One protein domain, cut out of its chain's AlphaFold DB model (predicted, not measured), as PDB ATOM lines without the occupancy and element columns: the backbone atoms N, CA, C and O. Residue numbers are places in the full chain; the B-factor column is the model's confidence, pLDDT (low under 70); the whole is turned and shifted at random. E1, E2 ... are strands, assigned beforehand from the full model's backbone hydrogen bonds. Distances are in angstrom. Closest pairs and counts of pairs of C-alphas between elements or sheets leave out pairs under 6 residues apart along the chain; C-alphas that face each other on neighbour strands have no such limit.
ATOM      1  N   TRP A  86     145.945 106.883 131.017       85.88
ATOM      2  CA  TRP A  86     146.491 108.055 131.682       85.88
ATOM      3  C   TRP A  86     145.691 108.394 132.935       85.88
ATOM      4  O   TRP A  86     144.467 108.513 132.890       85.88
ATOM      5  N   TYR A  87     146.387 108.610 134.045       89.93
ATOM      6  CA  TYR A  87     145.811 109.197 135.249       89.93
ATOM      7  C   TYR A  87     146.259 110.645 135.340       89.93
ATOM      8  O   TYR A  87     147.460 110.913 135.370       89.93
ATOM      9  N   LEU A  88     145.290 111.555 135.387       90.14
ATOM     10  CA  LEU A  88     145.503 112.980 135.590       90.14
ATOM     11  C   LEU A  88     144.907 113.383 136.941       90.14
ATOM     12  O   LEU A  88     143.805 112.951 137.277       90.14
ATOM     13  N   GLY A  89     145.607 114.215 137.704       88.48
ATOM     14  CA  GLY A  89     145.055 114.781 138.930       88.48
ATOM     15  C   GLY A  89     145.922 115.879 139.523       88.48
ATOM     16  O   GLY A  89     147.097 115.993 139.192       88.48
ATOM     17  N   ASP A  90     145.348 116.662 140.427       87.34
ATOM     18  CA  ASP A  90     146.090 117.658 141.190       87.34
ATOM     19  C   ASP A  90     146.621 117.026 142.478       87.34
ATOM     20  O   ASP A  90     145.880 116.428 143.260       87.34
ATOM     21  N   VAL A  91     147.926 117.145 142.704       86.63
ATOM     22  CA  VAL A  91     148.608 116.597 143.881       86.63
ATOM     23  C   VAL A  91     149.394 117.672 144.587       86.63
ATOM     24  O   VAL A  91     149.828 118.634 143.971       86.63
ATOM     25  N   THR A  92     149.632 117.501 145.879       86.93
ATOM     26  CA  THR A  92     150.481 118.417 146.633       86.93
ATOM     27  C   THR A  92     151.818 117.768 146.954       86.93
ATOM     28  O   THR A  92     151.859 116.706 147.580       86.93
ATOM     29  N   VAL A  93     152.909 118.387 146.494       85.36
ATOM     30  CA  VAL A  93     154.260 117.807 146.541       85.36
ATOM     31  C   VAL A  93     155.253 118.834 147.076       85.36
ATOM     32  O   VAL A  93     155.232 120.000 146.679       85.36
ATOM     33  N   ASP A  94     156.133 118.380 147.965       85.77
ATOM     34  CA  ASP A  94     157.208 119.181 148.550       85.77
ATOM     35  C   ASP A  94     158.564 118.742 147.989       85.77
ATOM     36  O   ASP A  94     158.706 117.626 147.489       85.77
ATOM     37  N   GLY A  95     159.574 119.606 148.094       88.34
ATOM     38  CA  GLY A  95     160.962 119.255 147.764       88.34
ATOM     39  C   GLY A  95     161.304 119.222 146.271       88.34
ATOM     40  O   GLY A  95     162.430 118.882 145.923       88.34
ATOM     41  N   LEU A  96     160.376 119.603 145.390       88.14
ATOM     42  CA  LEU A  96     160.644 119.771 143.962       88.14
ATOM     43  C   LEU A  96     160.756 121.259 143.592       88.14
ATOM     44  O   LEU A  96     159.959 122.066 144.089       88.14
ATOM     45  N   PRO A  97     161.705 121.641 142.712       87.12
ATOM     46  CA  PRO A  97     161.721 122.964 142.089       87.12
ATOM     47  C   PRO A  97     160.367 123.311 141.451       87.12
ATOM     48  O   PRO A  97     159.611 122.429 141.070       87.12
ATOM     49  N   ARG A  98     160.021 124.596 141.324       85.00
ATOM     50  CA  ARG A  98     158.738 125.023 140.712       85.00
ATOM     51  C   ARG A  98     158.889 125.744 139.379       85.00
ATOM     52  O   ARG A  98     157.897 126.087 138.750       85.00
ATOM     53  N   ASP A  99     160.122 125.967 138.952       87.77
ATOM     54  CA  ASP A  99     160.487 126.646 137.708       87.77
ATOM     55  C   ASP A  99     160.481 125.710 136.488       87.77
ATOM     56  O   ASP A  99     160.738 126.148 135.369       87.77
ATOM     57  N   ARG A 100     160.207 124.415 136.692       87.67
ATOM     58  CA  ARG A 100     160.270 123.386 135.653       87.67
ATOM     59  C   ARG A 100     159.228 122.295 135.856       87.67
ATOM     60  O   ARG A 100     158.801 122.010 136.970       87.67
ATOM     61  N   THR A 101     158.857 121.653 134.756       89.98
ATOM     62  CA  THR A 101     158.127 120.381 134.789       89.98
ATOM     63  C   THR A 101     159.103 119.251 135.097       89.98
ATOM     64  O   THR A 101     160.230 119.252 134.604       89.98
ATOM     65  N   HIS A 102     158.661 118.277 135.883       91.59
ATOM     66  CA  HIS A 102     159.451 117.107 136.242       91.59
ATOM     67  C   HIS A 102     158.880 115.905 135.516       91.59
ATOM     68  O   HIS A 102     157.678 115.644 135.591       91.59
ATOM     69  N   VAL A 103     159.734 115.190 134.796       93.01
ATOM     70  CA  VAL A 103     159.337 114.026 134.013       93.01
ATOM     71  C   VAL A 103     160.230 112.865 134.402       93.01
ATOM     72  O   VAL A 103     161.450 112.962 134.309       93.01
ATOM     73  N   TRP A 104     159.609 111.764 134.799       92.35
ATOM     74  CA  TRP A 104     160.275 110.494 135.038       92.35
ATOM     75  C   TRP A 104     159.725 109.463 134.064       92.35
ATOM     76  O   TRP A 104     158.517 109.352 133.859       92.35
ATOM     77  N   THR A 105     160.624 108.703 133.459       91.79
ATOM     78  CA  THR A 105     160.305 107.625 132.525       91.79
ATOM     79  C   THR A 105     160.960 106.347 133.015       91.79
ATOM     80  O   THR A 105     162.128 106.360 133.394       91.79
ATOM     81  N   SER A 106     160.220 105.247 132.990       89.61
ATOM     82  CA  SER A 106     160.694 103.915 133.357       89.61
ATOM     83  C   SER A 106     160.018 102.858 132.482       89.61
ATOM     84  O   SER A 106     159.083 103.164 131.741       89.61
ATOM     85  N   SER A 107     160.439 101.599 132.605       87.63
ATOM     86  CA  SER A 107     159.734 100.466 131.989       87.63
ATOM     87  C   SER A 107     158.303 100.291 132.513       87.63
ATOM     88  O   SER A 107     157.468  99.729 131.811       87.63
ATOM     89  N   ALA A 108     158.003 100.794 133.716       83.57
ATOM     90  CA  ALA A 108     156.663 100.780 134.297       83.57
ATOM     91  C   ALA A 108     155.752 101.894 133.746       83.57
ATOM     92  O   ALA A 108     154.545 101.869 133.987       83.57
ATOM     93  N   GLY A 109     156.313 102.869 133.022       86.47
ATOM     94  CA  GLY A 109     155.559 103.967 132.432       86.47
ATOM     95  C   GLY A 109     156.191 105.342 132.638       86.47
ATOM     96  O   GLY A 109     157.379 105.481 132.948       86.47
ATOM     97  N   LYS A 110     155.376 106.381 132.446       89.36
ATOM     98  CA  LYS A 110     155.785 107.790 132.506       89.36
ATOM     99  C   LYS A 110     155.040 108.514 133.618       89.36
ATOM    100  O   LYS A 110     153.835 108.347 133.750       89.36
ATOM    101  N   LEU A 111     155.739 109.376 134.344       93.06
ATOM    102  CA  LEU A 111     155.213 110.295 135.347       93.06
ATOM    103  C   LEU A 111     155.610 111.724 134.977       93.06
ATOM    104  O   LEU A 111     156.782 111.998 134.744       93.06
ATOM    105  N   ASN A 112     154.646 112.636 134.953       91.86
ATOM    106  CA  ASN A 112     154.860 114.063 134.754       91.86
ATOM    107  C   ASN A 112     154.257 114.812 135.942       91.86
ATOM    108  O   ASN A 112     153.099 114.583 136.284       91.86
ATOM    109  N   LEU A 113     155.029 115.719 136.536       91.20
ATOM    110  CA  LEU A 113     154.571 116.680 137.533       91.20
ATOM    111  C   LEU A 113     154.843 118.088 137.020       91.20
ATOM    112  O   LEU A 113     155.995 118.518 136.919       91.20
ATOM    113  N   THR A 114     153.770 118.806 136.715       89.16
ATOM    114  CA  THR A 114     153.828 120.205 136.294       89.16
ATOM    115  C   THR A 114     153.419 121.083 137.469       89.16
ATOM    116  O   THR A 114     152.277 120.970 137.919       89.16
ATOM    117  N   PRO A 115     154.303 121.950 137.988       87.57
ATOM    118  CA  PRO A 115     153.919 122.927 138.996       87.57
ATOM    119  C   PRO A 115     152.759 123.786 138.487       87.57
ATOM    120  O   PRO A 115     152.845 124.356 137.400       87.57
ATOM    121  N   VAL A 116     151.687 123.889 139.270       79.84
ATOM    122  CA  VAL A 116     150.583 124.811 138.985       79.84
ATOM    123  C   VAL A 116     150.573 125.911 140.038       79.84
ATOM    124  O   VAL A 116     150.784 125.674 141.229       79.84
ATOM    125  N   THR A 117     150.368 127.152 139.605       69.34
ATOM    126  CA  THR A 117     150.152 128.266 140.530       69.34
ATOM    127  C   THR A 117     148.871 128.011 141.309       69.34
ATOM    128  O   THR A 117     147.796 127.917 140.720       69.34
ATOM    129  N   ALA A 118     148.989 127.880 142.632       59.65
ATOM    130  CA  ALA A 118     147.830 127.729 143.499       59.65
ATOM    131  C   ALA A 118     146.881 128.934 143.337       59.65
ATOM    132  O   ALA A 118     147.359 130.064 143.164       59.65
ATOM    133  N   PRO A 119     145.556 128.736 143.451       50.83
ATOM    134  CA  PRO A 119     144.630 129.846 143.628       50.83
ATOM    135  C   PRO A 119     145.069 130.698 144.826       50.83
ATOM    136  O   PRO A 119     145.565 130.164 145.820       50.83
ATOM    137  N   ARG A 120     144.854 132.019 144.758       43.15
ATOM    138  CA  ARG A 120     145.294 133.009 145.770       43.15
ATOM    139  C   ARG A 120     144.813 132.735 147.211       43.15
ATOM    140  O   ARG A 120     145.203 133.462 148.117       43.15
ATOM    141  N   THR A 121     143.970 131.730 147.432       41.81
ATOM    142  CA  THR A 121     143.294 131.431 148.698       41.81
ATOM    143  C   THR A 121     143.879 130.260 149.499       41.81
ATOM    144  O   THR A 121     143.392 130.010 150.599       41.81
ATOM    145  N   SER A 122     144.921 129.553 149.036       38.51
ATOM    146  CA  SER A 122     145.559 128.485 149.834       38.51
ATOM    147  C   SER A 122     146.870 128.946 150.493       38.51
ATOM    148  O   SER A 122     147.787 129.355 149.778       38.51
ATOM    149  N   PRO A 123     147.006 128.875 151.835       33.86
ATOM    150  CA  PRO A 123     148.246 129.236 152.513       33.86
ATOM    151  C   PRO A 123     149.338 128.170 152.296       33.86
ATOM    152  O   PRO A 123     149.057 126.975 152.223       33.86
ATOM    153  N   ALA A 124     150.588 128.639 152.191       37.39
ATOM    154  CA  ALA A 124     151.835 127.868 152.114       37.39
ATOM    155  C   ALA A 124     151.884 126.743 153.175       37.39
ATOM    156  O   ALA A 124     151.429 126.943 154.294       37.39
ATOM    157  N   CYS A 125     152.356 125.521 152.917       35.51
ATOM    158  CA  CYS A 125     153.658 125.154 152.344       35.51
ATOM    159  C   CYS A 125     153.593 124.112 151.220       35.51
ATOM    160  O   CYS A 125     154.612 123.806 150.608       35.51
ATOM    161  N   THR A 126     152.412 123.608 150.904       43.57
ATOM    162  CA  THR A 126     152.230 122.515 149.953       43.57
ATOM    163  C   THR A 126     151.691 123.116 148.653       43.57
ATOM    164  O   THR A 126     150.611 123.703 148.661       43.57
ATOM    165  N   ALA A 127     152.425 123.023 147.533       46.66
ATOM    166  CA  ALA A 127     151.886 123.496 146.251       46.66
ATOM    167  C   ALA A 127     151.229 122.393 145.442       46.66
ATOM    168  O   ALA A 127     151.779 121.290 145.364       46.66
ATOM    169  N   PRO A 128     150.103 122.719 144.790       57.08
ATOM    170  CA  PRO A 128     149.521 121.844 143.808       57.08
ATOM    171  C   PRO A 128     150.474 121.688 142.612       57.08
ATOM    172  O   PRO A 128     151.132 122.629 142.163       57.08
ATOM    173  N   ALA A 129     150.553 120.472 142.105       56.25
ATOM    174  CA  ALA A 129     151.169 120.109 140.848       56.25
ATOM    175  C   ALA A 129     150.155 119.258 140.084       56.25
ATOM    176  O   ALA A 129     149.530 118.370 140.666       56.25
ATOM    177  N   ALA A 130     150.011 119.509 138.788       62.67
ATOM    178  CA  ALA A 130     149.279 118.606 137.921       62.67
ATOM    179  C   ALA A 130     150.145 117.360 137.695       62.67
ATOM    180  O   ALA A 130     151.258 117.436 137.164       62.67
ATOM    181  N   LEU A 131     149.628 116.221 138.128       63.55
ATOM    182  CA  LEU A 131     150.174 114.891 137.937       63.55
ATOM    183  C   LEU A 131     149.561 114.272 136.696       63.55
ATOM    184  O   LEU A 131     148.347 114.146 136.622       63.55
ATOM    185  N   SER A 132     150.398 113.788 135.786       68.38
ATOM    186  CA  SER A 132     149.976 112.923 134.691       68.38
ATOM    187  C   SER A 132     150.853 111.678 134.648       68.38
ATOM    188  O   SER A 132     152.070 111.783 134.481       68.38
ATOM    189  N   THR A 133     150.248 110.500 134.795       65.47
ATOM    190  CA  THR A 133     150.953 109.216 134.676       65.47
ATOM    191  C   THR A 133     150.360 108.364 133.573       65.47
ATOM    192  O   THR A 133     149.143 108.304 133.452       65.47
ATOM    193  N   CYS A 134     151.210 107.697 132.799       58.95
ATOM    194  CA  CYS A 134     150.822 106.624 131.890       58.95
ATOM    195  C   CYS A 134     151.427 105.333 132.426       58.95
ATOM    196  O   CYS A 134     152.648 105.275 132.589       58.95
ATOM    197  N   SER A 135     150.593 104.336 132.718       57.09
ATOM    198  CA  SER A 135     151.047 102.994 133.092       57.09
ATOM    199  C   SER A 135     150.883 102.072 131.894       57.09
ATOM    200  O   SER A 135     149.772 101.923 131.395       57.09
ATOM    201  N   THR A 136     151.962 101.412 131.484       48.68
ATOM    202  CA  THR A 136     151.922 100.293 130.527       48.68
ATOM    203  C   THR A 136     151.621  98.957 131.209       48.68
ATOM    204  O   THR A 136     151.511  97.935 130.540       48.68
ATOM    205  N   SER A 137     151.480  98.937 132.542       37.73
ATOM    206  CA  SER A 137     151.225  97.716 133.308       37.73
ATOM    207  C   SER A 137     149.793  97.682 133.863       37.73
ATOM    208  O   SER A 137     149.312  98.692 134.398       37.73
ATOM    209  N   PRO A 138     149.083  96.541 133.782       33.29
ATOM    210  CA  PRO A 138     147.663  96.454 134.090       33.29
ATOM    211  C   PRO A 138     147.407  96.268 135.591       33.29
ATOM    212  O   PRO A 138     146.639  95.397 135.967       33.29
ATOM    213  N   VAL A 139     148.030  97.035 136.493       35.21
ATOM    214  CA  VAL A 139     147.655  96.994 137.921       35.21
ATOM    215  C   VAL A 139     147.836  98.359 138.586       35.21
ATOM    216  O   VAL A 139     148.848  98.644 139.214       35.21
ATOM    217  N   VAL A 140     146.780  99.172 138.559       38.53
ATOM    218  CA  VAL A 140     146.421 100.008 139.712       38.53
ATOM    219  C   VAL A 140     145.055  99.512 140.159       38.53
ATOM    220  O   VAL A 140     144.034  99.830 139.552       38.53
ATOM    221  N   ARG A 141     145.032  98.650 141.184       27.98
ATOM    222  CA  ARG A 141     143.775  98.213 141.804       27.98
ATOM    223  C   ARG A 141     143.090  99.446 142.387       27.98
ATOM    224  O   ARG A 141     143.622 100.086 143.291       27.98
TER     225      ARG A 141
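What this domain is: This is residues 86 to 141 of the 169 residues of the protein "FAD-binding monooxygenase protein" of Nocardia brasiliensis ATCC 700358 (UniProt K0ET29). One twisted sheet of four antiparallel strands, in the order E1, E4, E3, E2, makes the body, with no named helix on it. The turn at residues 107 and 108 and the long loop of residues 116 to 126 lie at opposite ends of its long axis, and residues 94 to 101 cross from one edge strand to the other. The printed part has 56 residues, with four named strands, E1 to E4, along the chain; its class is all strand. The whole is loose, with a radius of gyration of the C-alphas of 12.8 A, and elongated, spanning 38 by 23 by 14 A.

Where its parts are: E4, the longest strand, holds residues 127 to 135 and measures 24.4 A, ending at C-alpha 135 (151.047, 102.994, 133.092). E3 is residues 109 to 115, 20.1 A, and E2 is residues 102 to 106, 13.6 A. E1 is residues 86 to 93, 19.4 A, beginning at C-alpha 86 (146.491, 108.055, 131.682); it bends by 66 degrees at residue 90.

How they stand to each other: E4 and E3 are inner strands and form a hairpin, antiparallel at 164 degrees, with N 112 and O 132 2.8 A apart, within hydrogen-bond range. E1, an edge strand, is antiparallel to E4 at 150 degrees; N 129 and O 91 are 2.7 A apart. E2, the other edge strand, forms a hairpin with E3 at 174 degrees; N 104 and O 111 are 2.8 A apart. E1 and E2 are apart. E2, E3 and E4 are a meander, each strand the antiparallel neighbour of the one before; with E1 beside E4, the four make a Greek key.

The domain as a whole: The farthest C-alphas, of Ser 107 and Thr 121, are 38.8 A apart. The printed part has no cut. The link E3 to E4 is long, 11 residues. Mean pLDDT of the printed part is 70.5; residues 117 to 141 are under 70.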